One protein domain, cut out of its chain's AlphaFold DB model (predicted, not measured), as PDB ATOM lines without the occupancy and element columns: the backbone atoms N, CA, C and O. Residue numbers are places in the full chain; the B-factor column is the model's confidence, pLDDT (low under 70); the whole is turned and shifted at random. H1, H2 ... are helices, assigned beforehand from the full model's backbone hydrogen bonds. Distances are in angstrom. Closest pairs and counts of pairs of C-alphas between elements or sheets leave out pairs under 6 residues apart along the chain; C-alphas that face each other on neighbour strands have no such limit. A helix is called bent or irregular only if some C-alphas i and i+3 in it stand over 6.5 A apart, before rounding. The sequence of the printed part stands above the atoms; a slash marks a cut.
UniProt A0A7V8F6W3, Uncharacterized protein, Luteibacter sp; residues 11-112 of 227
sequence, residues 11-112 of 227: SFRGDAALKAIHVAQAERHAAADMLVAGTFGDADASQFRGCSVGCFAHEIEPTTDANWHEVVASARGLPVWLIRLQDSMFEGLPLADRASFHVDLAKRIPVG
ATOM      1  N   SER A  11     107.926  84.549  97.484       91.25
ATOM      2  CA  SER A  11     109.319  84.492  97.926       91.25
ATOM      3  C   SER A  11     109.625  83.194  98.675       91.25
ATOM      4  O   SER A  11     108.870  82.748  99.546       91.25
ATOM      5  N   PHE A  12     110.738  82.558  98.313       96.56
ATOM      6  CA  PHE A  12     111.143  81.247  98.822       96.56
ATOM      7  C   PHE A  12     110.098  80.142  98.628       96.56
ATOM      8  O   PHE A  12     110.132  79.143  99.338       96.56
ATOM      9  N   ARG A  13     109.148  80.301  97.695       96.00
ATOM     10  CA  ARG A  13     107.999  79.392  97.525       96.00
ATOM     11  C   ARG A  13     107.181  79.195  98.815       96.00
ATOM     12  O   ARG A  13     106.521  78.175  98.972       96.00
ATOM     13  N   GLY A  14     107.242  80.148  99.751       93.62
ATOM     14  CA  GLY A  14     106.631  80.012 101.078       93.62
ATOM     15  C   GLY A  14     107.374  79.082 102.046       93.62
ATOM     16  O   GLY A  14     106.882  78.843 103.145       93.62
ATOM     17  N   ASP A  15     108.555  78.581 101.682       97.62
ATOM     18  CA  ASP A  15     109.335  77.643 102.487       97.62
ATOM     19  C   ASP A  15     110.387  78.361 103.353       97.62
ATOM     20  O   ASP A  15     111.372  78.933 102.870       97.62
ATOM     21  N   ALA A  16     110.197  78.305 104.673       97.19
ATOM     22  CA  ALA A  16     111.126  78.878 105.642       97.19
ATOM     23  C   ALA A  16     112.476  78.144 105.692       97.19
ATOM     24  O   ALA A  16     113.495  78.783 105.970       97.19
ATOM     25  N   ALA A  17     112.517  76.841 105.395       98.06
ATOM     26  CA  ALA A  17     113.766  76.088 105.325       98.06
ATOM     27  C   ALA A  17     114.607  76.553 104.130       98.06
ATOM     28  O   ALA A  17     115.817  76.752 104.262       98.06
ATOM     29  N   LEU A  18     113.969  76.834 102.990       97.81
ATOM     30  CA  LEU A  18     114.654  77.399 101.831       97.81
ATOM     31  C   LEU A  18     115.257  78.780 102.130       97.81
ATOM     32  O   LEU A  18     116.403  79.039 101.747       97.81
ATOM     33  N   LYS A  19     114.533  79.641 102.862       97.50
ATOM     34  CA  LYS A  19     115.093  80.906 103.366       97.50
ATOM     35  C   LYS A  19     116.276  80.662 104.303       97.50
ATOM     36  O   LYS A  19     117.290  81.343 104.177       97.50
ATOM     37  N   ALA A  20     116.172  79.705 105.223       98.38
ATOM     38  CA  ALA A  20     117.249  79.396 106.159       98.38
ATOM     39  C   ALA A  20     118.533  78.962 105.434       98.38
ATOM     40  O   ALA A  20     119.607  79.449 105.774       98.38
ATOM     41  N   ILE A  21     118.428  78.135 104.385       98.06
ATOM     42  CA  ILE A  21     119.579  77.756 103.546       98.06
ATOM     43  C   ILE A  21     120.189  78.992 102.871       98.06
ATOM     44  O   ILE A  21     121.407  79.152 102.874       98.06
ATOM     45  N   HIS A  22     119.357  79.878 102.314       97.62
ATOM     46  CA  HIS A  22     119.825  81.104 101.662       97.62
ATOM     47  C   HIS A  22     120.577  82.029 102.633       97.62
ATOM     48  O   HIS A  22     121.660  82.511 102.310       97.62
ATOM     49  N   VAL A  23     120.041  82.233 103.840       98.31
ATOM     50  CA  VAL A  23     120.685  83.044 104.885       98.31
ATOM     51  C   VAL A  23     121.983  82.400 105.367       98.31
ATOM     52  O   VAL A  23     122.999  83.085 105.440       98.31
ATOM     53  N   ALA A  24     121.978  81.093 105.644       98.44
ATOM     54  CA  ALA A  24     123.162  80.383 106.120       98.44
ATOM     55  C   ALA A  24     124.304  80.436 105.095       98.44
ATOM     56  O   ALA A  24     125.455  80.667 105.460       98.44
ATOM     57  N   GLN A  25     123.994  80.277 103.807       97.44
ATOM     58  CA  GLN A  25     124.980  80.442 102.743       97.44
ATOM     59  C   GLN A  25     125.571  81.858 102.742       97.44
ATOM     60  O   GLN A  25     126.792  82.009 102.695       97.44
ATOM     61  N   ALA A  26     124.720  82.882 102.871       97.62
ATOM     62  CA  ALA A  26     125.165  84.269 102.881       97.62
ATOM     63  C   ALA A  26     126.127  84.570 104.040       97.62
ATOM     64  O   ALA A  26     127.174  85.195 103.863       97.62
ATOM     65  N   GLU A  27     125.787  84.091 105.237       98.44
ATOM     66  CA  GLU A  27     126.603  84.262 106.438       98.44
ATOM     67  C   GLU A  27     127.949  83.546 106.322       98.44
ATOM     68  O   GLU A  27     128.976  84.131 106.665       98.44
ATOM     69  N   ARG A  28     127.970  82.315 105.796       97.38
ATOM     70  CA  ARG A  28     129.219  81.568 105.586       97.38
ATOM     71  C   ARG A  28     130.153  82.280 104.612       97.38
ATOM     72  O   ARG A  28     131.334  82.416 104.913       97.38
ATOM     73  N   HIS A  29     129.641  82.752 103.476       95.19
ATOM     74  CA  HIS A  29     130.466  83.422 102.465       95.19
ATOM     75  C   HIS A  29     131.001  84.770 102.948       95.19
ATOM     76  O   HIS A  29     132.159  85.101 102.689       95.19
ATOM     77  N   ALA A  30     130.193  85.520 103.702       95.50
ATOM     78  CA  ALA A  30     130.653  86.737 104.359       95.50
ATOM     79  C   ALA A  30     131.730  86.444 105.419       95.50
ATOM     80  O   ALA A  30     132.747  87.132 105.456       95.50
ATOM     81  N   ALA A  31     131.548  85.407 106.246       96.81
ATOM     82  CA  ALA A  31     132.514  85.017 107.276       96.81
ATOM     83  C   ALA A  31     133.841  84.488 106.702       96.81
ATOM     84  O   ALA A  31     134.877  84.606 107.353       96.81
ATOM     85  N   ALA A  32     133.814  83.917 105.497       93.62
ATOM     86  CA  ALA A  32     134.980  83.371 104.805       93.62
ATOM     87  C   ALA A  32     135.692  84.375 103.872       93.62
ATOM     88  O   ALA A  32     136.590  83.969 103.136       93.62
ATOM     89  N   ASP A  33     135.294  85.655 103.873       91.69
ATOM     90  CA  ASP A  33     135.840  86.718 103.004       91.69
ATOM     91  C   ASP A  33     135.804  86.384 101.490       91.69
ATOM     92  O   ASP A  33     136.665  86.762 100.684       91.69
ATOM     93  N   MET A  34     134.758  85.664 101.076       93.00
ATOM     94  CA  MET A  34     134.586  85.187  99.695       93.00
ATOM     95  C   MET A  34     133.962  86.240  98.764       93.00
ATOM     96  O   MET A  34     133.790  85.996  97.572       93.00
ATOM     97  N   LEU A  35     133.610  87.416  99.288       94.44
ATOM     98  CA  LEU A  35     132.848  88.440  98.575       94.44
ATOM     99  C   LEU A  35     133.770  89.449  97.877       94.44
ATOM    100  O   LEU A  35     134.462  90.234  98.524       94.44
ATOM    101  N   VAL A  36     133.728  89.489  96.546       93.50
ATOM    102  CA  VAL A  36     134.481  90.449  95.721       93.50
ATOM    103  C   VAL A  36     133.616  90.951  94.566       93.50
ATOM    104  O   VAL A  36     132.803  90.209  94.036       93.50
ATOM    105  N   ALA A  37     133.751  92.222  94.194       90.62
ATOM    106  CA  ALA A  37     133.033  92.790  93.051       90.62
ATOM    107  C   ALA A  37     133.786  92.560  91.737       90.62
ATOM    108  O   ALA A  37     134.995  92.322  91.738       90.62
ATOM    109  N   GLY A  38     133.078  92.703  90.622       90.62
ATOM    110  CA  GLY A  38     133.618  92.656  89.268       90.62
ATOM    111  C   GLY A  38     133.749  91.250  88.686       90.62
ATOM    112  O   GLY A  38     134.208  91.111  87.556       90.62
ATOM    113  N   THR A  39     133.352  90.209  89.423       90.62
ATOM    114  CA  THR A  39     133.374  88.820  88.946       90.62
ATOM    115  C   THR A  39     132.294  87.972  89.619       90.62
ATOM    116  O   THR A  39     132.022  88.141  90.805       90.62
ATOM    117  N   PHE A  40     131.700  87.023  88.886       88.56
ATOM    118  CA  PHE A  40     130.794  86.002  89.441       88.56
ATOM    119  C   PHE A  40     131.545  84.843  90.113       88.56
ATOM    120  O   PHE A  40     130.944  84.033  90.811       88.56
ATOM    121  N   GLY A  41     132.857  84.767  89.937       86.56
ATOM    122  CA  GLY A  41     133.669  83.686  90.462       86.56
ATOM    123  C   GLY A  41     135.026  83.676  89.788       86.56
ATOM    124  O   GLY A  41     135.114  83.776  88.567       86.56
ATOM    125  N   ASP A  42     136.079  83.565  90.585       75.31
ATOM    126  CA  ASP A  42     137.410  83.244  90.086       75.31
ATOM    127  C   ASP A  42     137.607  81.721  90.140       75.31
ATOM    128  O   ASP A  42     137.714  81.144  91.224       75.31
ATOM    129  N   ALA A  43     137.586  81.075  88.971       60.94
ATOM    130  CA  ALA A  43     137.774  79.629  88.837       60.94
ATOM    131  C   ALA A  43     139.238  79.195  89.038       60.94
ATOM    132  O   ALA A  43     139.490  78.014  89.277       60.94
ATOM    133  N   ASP A  44     140.182  80.137  88.969       63.25
ATOM    134  CA  ASP A  44     141.622  79.884  89.055       63.25
ATOM    135  C   ASP A  44     142.190  80.208  90.449       63.25
ATOM    136  O   ASP A  44     143.358  79.931  90.745       63.25
ATOM    137  N   ALA A  45     141.371  80.775  91.341       64.12
ATOM    138  CA  ALA A  45     141.759  81.063  92.711       64.12
ATOM    139  C   ALA A  45     141.793  79.791  93.577       64.12
ATOM    140  O   ALA A  45     140.898  78.947  93.540       64.12
ATOM    141  N   SER A  46     142.797  79.692  94.455       73.94
ATOM    142  CA  SER A  46     142.905  78.612  95.453       73.94
ATOM    143  C   SER A  46     141.737  78.578  96.451       73.94
ATOM    144  O   SER A  46     141.520  77.569  97.119       73.94
ATOM    145  N   GLN A  47     140.988  79.677  96.543       83.56
ATOM    146  CA  GLN A  47     139.744  79.817  97.280       83.56
ATOM    147  C   GLN A  47     138.762  80.610  96.414       83.56
ATOM    148  O   GLN A  47     139.108  81.693  95.939       83.56
ATOM    149  N   PHE A  48     137.537  80.103  96.245       89.38
ATOM    150  CA  PHE A  48     136.502  80.808  95.488       89.38
ATOM    151  C   PHE A  48     136.259  82.201  96.072       89.38
ATOM    152  O   PHE A  48     136.016  82.357  97.273       89.38
ATOM    153  N   ARG A  49     136.257  83.204  95.194       91.69
ATOM    154  CA  ARG A  49     135.757  84.543  95.494       91.69
ATOM    155  C   ARG A  49     134.877  85.011  94.348       91.69
ATOM    156  O   ARG A  49     135.241  84.848  93.186       91.69
ATOM    157  N   GLY A  50     133.742  85.611  94.674       92.62
ATOM    158  CA  GLY A  50     132.811  86.139  93.685       92.62
ATOM    159  C   GLY A  50     131.881  87.191  94.269       92.62
ATOM    160  O   GLY A  50     131.851  87.420  95.482       92.62
ATOM    161  N   CYS A  51     131.101  87.825  93.401       93.19
ATOM    162  CA  CYS A  51     130.091  88.787  93.808       93.19
ATOM    163  C   CYS A  51     128.994  88.111  94.631       93.19
ATOM    164  O   CYS A  51     128.935  86.888  94.770       93.19
ATOM    165  N   SER A  52     128.081  88.916  95.163       94.81
ATOM    166  CA  SER A  52     126.933  88.436  95.937       94.81
ATOM    167  C   SER A  52     126.147  87.326  95.222       94.81
ATOM    168  O   SER A  52     125.812  86.317  95.839       94.81
ATOM    169  N   VAL A  53     125.876  87.482  93.920       96.19
ATOM    170  CA  VAL A  53     125.140  86.487  93.119       96.19
ATOM    171  C   VAL A  53     126.015  85.288  92.775       96.19
ATOM    172  O   VAL A  53     125.564  84.156  92.926       96.19
ATOM    173  N   GLY A  54     127.264  85.530  92.379       94.31
ATOM    174  CA  GLY A  54     128.245  84.489  92.088       94.31
ATOM    175  C   GLY A  54     128.452  83.530  93.257       94.31
ATOM    176  O   GLY A  54     128.381  82.316  93.102       94.31
ATOM    177  N   CYS A  55     128.569  84.088  94.462       94.31
ATOM    178  CA  CYS A  55     128.570  83.359  95.725       94.31
ATOM    179  C   CYS A  55     127.380  82.404  95.863       94.31
ATOM    180  O   CYS A  55     127.562  81.243  96.221       94.31
ATOM    181  N   PHE A  56     126.161  82.869  95.574       96.12
ATOM    182  CA  PHE A  56     124.996  81.993  95.634       96.12
ATOM    183  C   PHE A  56     125.052  80.897  94.577       96.12
ATOM    184  O   PHE A  56     124.841  79.722  94.882       96.12
ATOM    185  N   ALA A  57     125.330  81.300  93.345       95.19
ATOM    186  CA  ALA A  57     125.226  80.441  92.188       95.19
ATOM    187  C   ALA A  57     126.293  79.341  92.167       95.19
ATOM    188  O   ALA A  57     125.963  78.212  91.828       95.19
ATOM    189  N   HIS A  58     127.518  79.627  92.616       90.88
ATOM    190  CA  HIS A  58     128.601  78.645  92.657       90.88
ATOM    191  C   HIS A  58     128.293  77.437  93.556       90.88
ATOM    192  O   HIS A  58     128.671  76.325  93.214       90.88
ATOM    193  N   GLU A  59     127.571  77.603  94.674       90.44
ATOM    194  CA  GLU A  59     127.139  76.435  95.465       90.44
ATOM    195  C   GLU A  59     125.918  75.719  94.864       90.44
ATOM    196  O   GLU A  59     125.726  74.529  95.103       90.44
ATOM    197  N   ILE A  60     125.056  76.442  94.142       94.50
ATOM    198  CA  ILE A  60     123.820  75.891  93.564       94.50
ATOM    199  C   ILE A  60     124.136  75.063  92.317       94.50
ATOM    200  O   ILE A  60     123.638  73.949  92.173       94.50
ATOM    201  N   GLU A  61     124.949  75.617  91.421       91.25
ATOM    202  CA  GLU A  61     125.354  75.007  90.162       91.25
ATOM    203  C   GLU A  61     126.823  75.370  89.870       91.25
ATOM    204  O   GLU A  61     127.104  76.321  89.138       91.25
ATOM    205  N   PRO A  62     127.784  74.616  90.442       86.44
ATOM    206  CA  PRO A  62     129.214  74.938  90.362       86.44
ATOM    207  C   PRO A  62     129.788  74.950  88.942       86.44
ATOM    208  O   PRO A  62     130.852  75.517  88.714       86.44
ATOM    209  N   THR A  63     129.108  74.285  88.005       83.56
ATOM    210  CA  THR A  63     129.519  74.142  86.603       83.56
ATOM    211  C   THR A  63     128.838  75.138  85.672       83.56
ATOM    212  O   THR A  63     129.082  75.078  84.470       83.56
ATOM    213  N   THR A  64     127.947  75.993  86.182       81.50
ATOM    214  CA  THR A  64     127.306  77.006  85.341       81.50
ATOM    215  C   THR A  64     128.356  78.039  84.930       81.50
ATOM    216  O   THR A  64     129.233  78.387  85.714       81.50
ATOM    217  N   ASP A  65     128.297  78.509  83.690       79.25
ATOM    218  CA  ASP A  65     129.160  79.566  83.144       79.25
ATOM    219  C   ASP A  65     128.344  80.750  82.587       79.25
ATOM    220  O   ASP A  65     128.895  81.753  82.128       79.25
ATOM    221  N   ALA A  66     127.013  80.674  82.690       81.06
ATOM    222  CA  ALA A  66     126.060  81.670  82.225       81.06
ATOM    223  C   ALA A  66     124.779  81.661  83.082       81.06
ATOM    224  O   ALA A  66     124.524  80.734  83.842       81.06
ATOM    225  N   ASN A  67     123.935  82.691  82.937       89.19
ATOM    226  CA  ASN A  67     122.604  82.780  83.571       89.19
ATOM    227  C   ASN A  67     122.599  82.696  85.113       89.19
ATOM    228  O   ASN A  67     121.644  82.215  85.727       89.19
ATOM    229  N   TRP A  68     123.659  83.191  85.757       94.38
ATOM    230  CA  TRP A  68     123.833  83.182  87.213       94.38
ATOM    231  C   TRP A  68     122.623  83.749  87.975       94.38
ATOM    232  O   TRP A  68     122.228  83.211  89.013       94.38
ATOM    233  N   HIS A  69     121.995  84.817  87.463       96.06
ATOM    234  CA  HIS A  69     120.826  85.423  88.107       96.06
ATOM    235  C   HIS A  69     119.612  84.489  88.074       96.06
ATOM    236  O   HIS A  69     118.913  84.364  89.078       96.06
ATOM    237  N   GLU A  70     119.362  83.829  86.943       95.94
ATOM    238  CA  GLU A  70     118.267  82.879  86.748       95.94
ATOM    239  C   GLU A  70     118.463  81.610  87.586       95.94
ATOM    240  O   GLU A  70     117.501  81.138  88.199       95.94
ATOM    241  N   VAL A  71     119.698  81.104  87.677       96.44
ATOM    242  CA  VAL A  71     120.065  79.955  88.523       96.44
ATOM    243  C   VAL A  71     119.698  80.227  89.979       96.44
ATOM    244  O   VAL A  71     118.950  79.462  90.596       96.44
ATOM    245  N   VAL A  72     120.149  81.360  90.523       97.19
ATOM    246  CA  VAL A  72     119.856  81.737  91.913       97.19
ATOM    247  C   VAL A  72     118.363  81.987  92.110       97.19
ATOM    248  O   VAL A  72     117.781  81.484  93.074       97.19
ATOM    249  N   ALA A  73     117.725  82.724  91.198       96.75
ATOM    250  CA  ALA A  73     116.301  83.043  91.257       96.75
ATOM    251  C   ALA A  73     115.433  81.776  91.312       96.75
ATOM    252  O   ALA A  73     114.611  81.614  92.218       96.75
ATOM    253  N   SER A  74     115.671  80.843  90.387       96.31
ATOM    254  CA  SER A  74     114.948  79.575  90.295       96.31
ATOM    255  C   SER A  74     115.173  78.712  91.537       96.31
ATOM    256  O   SER A  74     114.216  78.299  92.205       96.31
ATOM    257  N   ALA A  75     116.433  78.507  91.931       96.88
ATOM    258  CA  ALA A  75     116.771  77.678  93.082       96.88
ATOM    259  C   ALA A  75     116.190  78.231  94.392       96.88
ATOM    260  O   ALA A  75     115.701  77.462  95.223       96.88
ATOM    261  N   ARG A  76     116.184  79.558  94.568       96.50
ATOM    262  CA  ARG A  76     115.726  80.222  95.798       96.50
ATOM    263  C   ARG A  76     114.262  80.643  95.781       96.50
ATOM    264  O   ARG A  76     113.784  81.103  96.809       96.50
ATOM    265  N   GLY A  77     113.534  80.462  94.680       96.31
ATOM    266  CA  GLY A  77     112.143  80.911  94.587       96.31
ATOM    267  C   GLY A  77     112.028  82.429  94.743       96.31
ATOM    268  O   GLY A  77     111.200  82.915  95.508       96.31
ATOM    269  N   LEU A  78     112.918  83.167  94.081       95.94
ATOM    270  CA  LEU A  78     112.971  84.627  94.086       95.94
ATOM    271  C   LEU A  78     112.819  85.146  92.652       95.94
ATOM    272  O   LEU A  78     113.196  84.451  91.710       95.94
ATOM    273  N   PRO A  79     112.285  86.359  92.445       93.88
ATOM    274  CA  PRO A  79     112.175  86.912  91.106       93.88
ATOM    275  C   PRO A  79     113.553  87.311  90.559       93.88
ATOM    276  O   PRO A  79     114.368  87.911  91.259       93.88
ATOM    277  N   VAL A  80     113.792  87.052  89.269       95.94
ATOM    278  CA  VAL A  80     115.069  87.364  88.593       95.94
ATOM    279  C   VAL A  80     115.433  88.848  88.710       95.94
ATOM    280  O   VAL A  80     116.602  89.186  88.900       95.94
ATOM    281  N   TRP A  81     114.445  89.752  88.653       92.56
ATOM    282  CA  TRP A  81     114.702  91.190  88.786       92.56
ATOM    283  C   TRP A  81     115.335  91.547  90.138       92.56
ATOM    284  O   TRP A  81     116.163  92.455  90.186       92.56
ATOM    285  N   LEU A  82     114.996  90.827  91.217       92.06
ATOM    286  CA  LEU A  82     115.572  91.059  92.542       92.06
ATOM    287  C   LEU A  82     117.034  90.618  92.579       92.06
ATOM    288  O   LEU A  82     117.868  91.341  93.114       92.06
ATOM    289  N   ILE A  83     117.357  89.482  91.957       96.94
ATOM    290  CA  ILE A  83     118.733  88.975  91.897       96.94
ATOM    291  C   ILE A  83     119.622  89.897  91.051       96.94
ATOM    292  O   ILE A  83     120.746  90.203  91.441       96.94
ATOM    293  N   ARG A  84     119.107  90.438  89.941       93.88
ATOM    294  CA  ARG A  84     119.817  91.459  89.145       93.88
ATOM    295  C   ARG A  84     120.000  92.775  89.904       93.88
ATOM    296  O   ARG A  84     121.037  93.427  89.773       93.88
ATOM    297  N   LEU A  85     119.006  93.172  90.702       87.94
ATOM    298  CA  LEU A  85     119.097  94.364  91.544       87.94
ATOM    299  C   LEU A  85     120.140  94.189  92.652       87.94
ATOM    300  O   LEU A  85     120.941  95.094  92.871       87.94
ATOM    301  N   GLN A  86     120.151  93.029  93.314       92.94
ATOM    302  CA  GLN A  86     121.156  92.649  94.306       92.94
ATOM    303  C   GLN A  86     122.568  92.755  93.735       92.94
ATOM    304  O   GLN A  86     123.430  93.346  94.378       92.94
ATOM    305  N   ASP A  87     122.785  92.214  92.537       94.50
ATOM    306  CA  ASP A  87     124.069  92.274  91.839       94.50
ATOM    307  C   ASP A  87     124.483  93.726  91.568       94.50
ATOM    308  O   ASP A  87     125.513  94.189  92.044       94.50
ATOM    309  N   SER A  88     123.600  94.502  90.931       85.25
ATOM    310  CA  SER A  88     123.861  95.910  90.599       85.25
ATOM    311  C   SER A  88     124.166  96.766  91.834       85.25
ATOM    312  O   SER A  88     125.036  97.634  91.793       85.25
ATOM    313  N   MET A  89     123.445  96.541  92.939       82.06
ATOM    314  CA  MET A  89     123.703  97.227  94.205       82.06
ATOM    315  C   MET A  89     125.046  96.804  94.795       82.06
ATOM    316  O   MET A  89     125.836  97.667  95.160       82.06
ATOM    317  N   PHE A  90     125.323  95.502  94.861       89.12
ATOM    318  CA  PHE A  90     126.563  94.974  95.424       89.12
ATOM    319  C   PHE A  90     127.806  95.497  94.693       89.12
ATOM    320  O   PHE A  90     128.761  95.934  95.338       89.12
ATOM    321  N   GLU A  91     127.767  95.514  93.361       87.69
ATOM    322  CA  GLU A  91     128.846  96.029  92.513       87.69
ATOM    323  C   GLU A  91     129.112  97.523  92.756       87.69
ATOM    324  O   GLU A  91     130.263  97.967  92.767       87.69
ATOM    325  N   GLY A  92     128.058  98.299  93.028       81.38
ATOM    326  CA  GLY A  92     128.147  99.729  93.327       81.38
ATOM    327  C   GLY A  92     128.493 100.081  94.780       81.38
ATOM    328  O   GLY A  92     128.729 101.256  95.066       81.38
ATOM    329  N   LEU A  93     128.507  99.115  95.705       82.56
ATOM    330  CA  LEU A  93     128.765  99.378  97.123       82.56
ATOM    331  C   LEU A  93     130.265  99.518  97.435       82.56
ATOM    332  O   LEU A  93     131.088  98.781  96.867       82.56
ATOM    333  N   PRO A  94     130.633 100.390  98.400       87.88
ATOM    334  CA  PRO A  94     131.964 100.391  99.000       87.88
ATOM    335  C   PRO A  94     132.326  99.014  99.562       87.88
ATOM    336  O   PRO A  94     131.471  98.302 100.087       87.88
ATOM    337  N   LEU A  95     133.612  98.651  99.504       87.81
ATOM    338  CA  LEU A  95     134.095  97.335  99.942       87.81
ATOM    339  C   LEU A  95     133.648  96.982 101.370       87.81
ATOM    340  O   LEU A  95     133.198  95.865 101.604       87.81
ATOM    341  N   ALA A  96     133.727  97.945 102.294       91.12
ATOM    342  CA  ALA A  96     133.373  97.753 103.700       91.12
ATOM    343  C   ALA A  96     131.891  97.389 103.919       91.12
ATOM    344  O   ALA A  96     131.565  96.728 104.903       91.12
ATOM    345  N   ASP A  97     131.005  97.760 102.993       89.06
ATOM    346  CA  ASP A  97     129.560  97.575 103.149       89.06
ATOM    347  C   ASP A  97     129.063  96.259 102.533       89.06
ATOM    348  O   ASP A  97     127.993  95.762 102.892       89.06
ATOM    349  N   ARG A  98     129.844  95.652 101.631       90.75
ATOM    350  CA  ARG A  98     129.439  94.497 100.811       90.75
ATOM    351  C   ARG A  98     129.025  93.274 101.622       90.75
ATOM    352  O   ARG A  98     127.984  92.682 101.335       90.75
ATOM    353  N   ALA A  99     129.819  92.907 102.626       94.31
ATOM    354  CA  ALA A  99     129.537  91.751 103.475       94.31
ATOM    355  C   ALA A  99     128.233  91.939 104.259       94.31
ATOM    356  O   ALA A  99     127.379  91.051 104.264       94.31
ATOM    357  N   SER A 100     128.052  93.126 104.852       91.81
ATOM    358  CA  SER A 100     126.829  93.453 105.581       91.81
ATOM    359  C   SER A 100     125.620  93.414 104.651       91.81
ATOM    360  O   SER A 100     124.697  92.662 104.930       91.81
ATOM    361  N   PHE A 101     125.666  94.091 103.496       91.38
ATOM    362  CA  PHE A 101     124.585  94.113 102.508       91.38
ATOM    363  C   PHE A 101     124.167  92.712 102.051       91.38
ATOM    364  O   PHE A 101     122.971  92.419 101.998       91.38
ATOM    365  N   HIS A 102     125.134  91.845 101.741       95.56
ATOM    366  CA  HIS A 102     124.881  90.477 101.290       95.56
ATOM    367  C   HIS A 102     124.052  89.677 102.308       95.56
ATOM    368  O   HIS A 102     123.021  89.098 101.960       95.56
ATOM    369  N   VAL A 103     124.458  89.700 103.581       96.31
ATOM    370  CA  VAL A 103     123.768  88.994 104.672       96.31
ATOM    371  C   VAL A 103     122.430  89.655 105.005       96.31
ATOM    372  O   VAL A 103     121.404  88.990 105.177       96.31
ATOM    373  N   ASP A 104     122.431  90.979 105.080       89.44
ATOM    374  CA  ASP A 104     121.287  91.790 105.465       89.44
ATOM    375  C   ASP A 104     120.125  91.670 104.485       89.44
ATOM    376  O   ASP A 104     118.968  91.598 104.910       89.44
ATOM    377  N   LEU A 105     120.418  91.633 103.184       92.00
ATOM    378  CA  LEU A 105     119.413  91.410 102.155       92.00
ATOM    379  C   LEU A 105     118.800  90.013 102.296       92.00
ATOM    380  O   LEU A 105     117.577  89.901 102.393       92.00
ATOM    381  N   ALA A 106     119.628  88.966 102.398       95.31
ATOM    382  CA  ALA A 106     119.164  87.584 102.540       95.31
ATOM    383  C   ALA A 106     118.225  87.403 103.752       95.31
ATOM    384  O   ALA A 106     117.199  86.723 103.664       95.31
ATOM    385  N   LYS A 107     118.530  88.061 104.879       90.94
ATOM    386  CA  LYS A 107     117.700  88.037 106.098       90.94
ATOM    387  C   LYS A 107     116.384  88.796 105.946       90.94
ATOM    388  O   LYS A 107     115.355  88.337 106.459       90.94
ATOM    389  N   ARG A 108     116.406  89.951 105.275       90.81
ATOM    390  CA  ARG A 108     115.254  90.862 105.168       90.81
ATOM    391  C   ARG A 108     114.189  90.402 104.179       90.81
ATOM    392  O   ARG A 108     113.037  90.785 104.358       90.81
ATOM    393  N   ILE A 109     114.520  89.571 103.188       88.94
ATOM    394  CA  ILE A 109     113.506  89.031 102.270       88.94
ATOM    395  C   ILE A 109     112.514  88.167 103.079       88.94
ATOM    396  O   ILE A 109     112.933  87.205 103.729       88.94
ATOM    397  N   PRO A 110     111.209  88.487 103.106       88.62
ATOM    398  CA  PRO A 110     110.216  87.698 103.839       88.62
ATOM    399  C   PRO A 110     110.005  86.320 103.195       88.62
ATOM    400  O   PRO A 110     110.365  86.105 102.041       88.62
ATOM    401  N   VAL A 111     109.405  85.383 103.930       92.00
ATOM    402  CA  VAL A 111     108.958  84.089 103.385       92.00
ATOM    403  C   VAL A 111     107.529  84.232 102.876       92.00
ATOM    404  O   VAL A 111     106.697  84.799 103.579       92.00
ATOM    405  N   GLY A 112     107.239  83.702 101.689       88.81
ATOM    406  CA  GLY A 112     105.875  83.585 101.173       88.81
ATOM    407  C   GLY A 112     105.222  84.900 100.743       88.81
ATOM    408  O   GLY A 112     104.003  84.947 100.632       88.81
TER     409      GLY A 112
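This is residues 11 to 112 of the 227 residues of an uncharacterized protein of Luteibacter sp (UniProt A0A7V8F6W3). Three longer helices, H2, H6 and H5, run lengthwise as an open trough with H6 between the other two, and two shorter helices, H3 and H4, cross at steep tilts to fill its open side, H3 nearest the middle. The little helix H1 lies at one end, near the last printed residue, and the long link 32 to 51 loops out to the other end. The printed part has 102 residues with six named helices, H1 to H6 in chain order, and no named strand; the class is all helix. It is compact, with a radius of gyration of the C-alphas of 12.5 A, and rounded, spanning 36 by 29 by 22 A.

H1, residues 11 to 14, is close to but not clearly touching H2, residues 16 to 31. H2 touches H3, residues 52 to 60, with residues 22 to 29 alone, at a steep tilt of 64 degrees, opposite ways; the closest C-alphas, of His 29 and Cys 55, are 7.0 A apart. H3 touches H4, residues 68 to 76, at a steep tilt of 63 degrees, the same way, closest at the C-alphas of Ala 57 and Val 72, 5.5 A. H1 and H4 only just touch, with 3 pairs of C-alphas within 8 A, the closest being Phe 12 and Arg 76 at 5.6 A. H5, residues 80 to 92, touches H4 with residues 80 to 84 alone, at a steep tilt of 56 degrees, opposite ways, and the closest C-alphas, of Ala 73 and Val 80, are 5.2 A apart. H5 and H6, residues 95 to 108, form a helical hairpin at a shallow tilt of 24 degrees, opposite ways; they only just touch, with 3 pairs within 8 A, the closest C-alphas being those of Phe 90 and Arg 98, 6.1 A. H6 touches H2 at a shallow tilt of 13 degrees, opposite ways, closest at the C-alphas of Ala 30 and Ala 99, 5.2 A. H2 and H5 are apart. Every O i to N i+4 pair is within hydrogen-bond range in H2, H4 and H5, against 4 of 5 in H3 and 8 of 10 in H6, while H1 is too short for such a pair.

H1 begins at C-alpha 11, (109.319, 84.492, 97.926), and is 6.1 A long. H2 is 22.3 A long, H3 13.1 A, H4 12.2 A, H5 18.6 A and H6 20.6 A. H6 is irregular, with C-alphas 96 and 99 7.1 A apart, and ends at C-alpha 108, (115.254, 90.862, 105.168).

The two C-alphas farthest apart, of Asp 44 and Gly 112, are 37.9 A apart. The printed part has no cut, and its long link is that from H2 to H3. Mean pLDDT of the printed part is 91.3, and residues 43 to 45 are under 70.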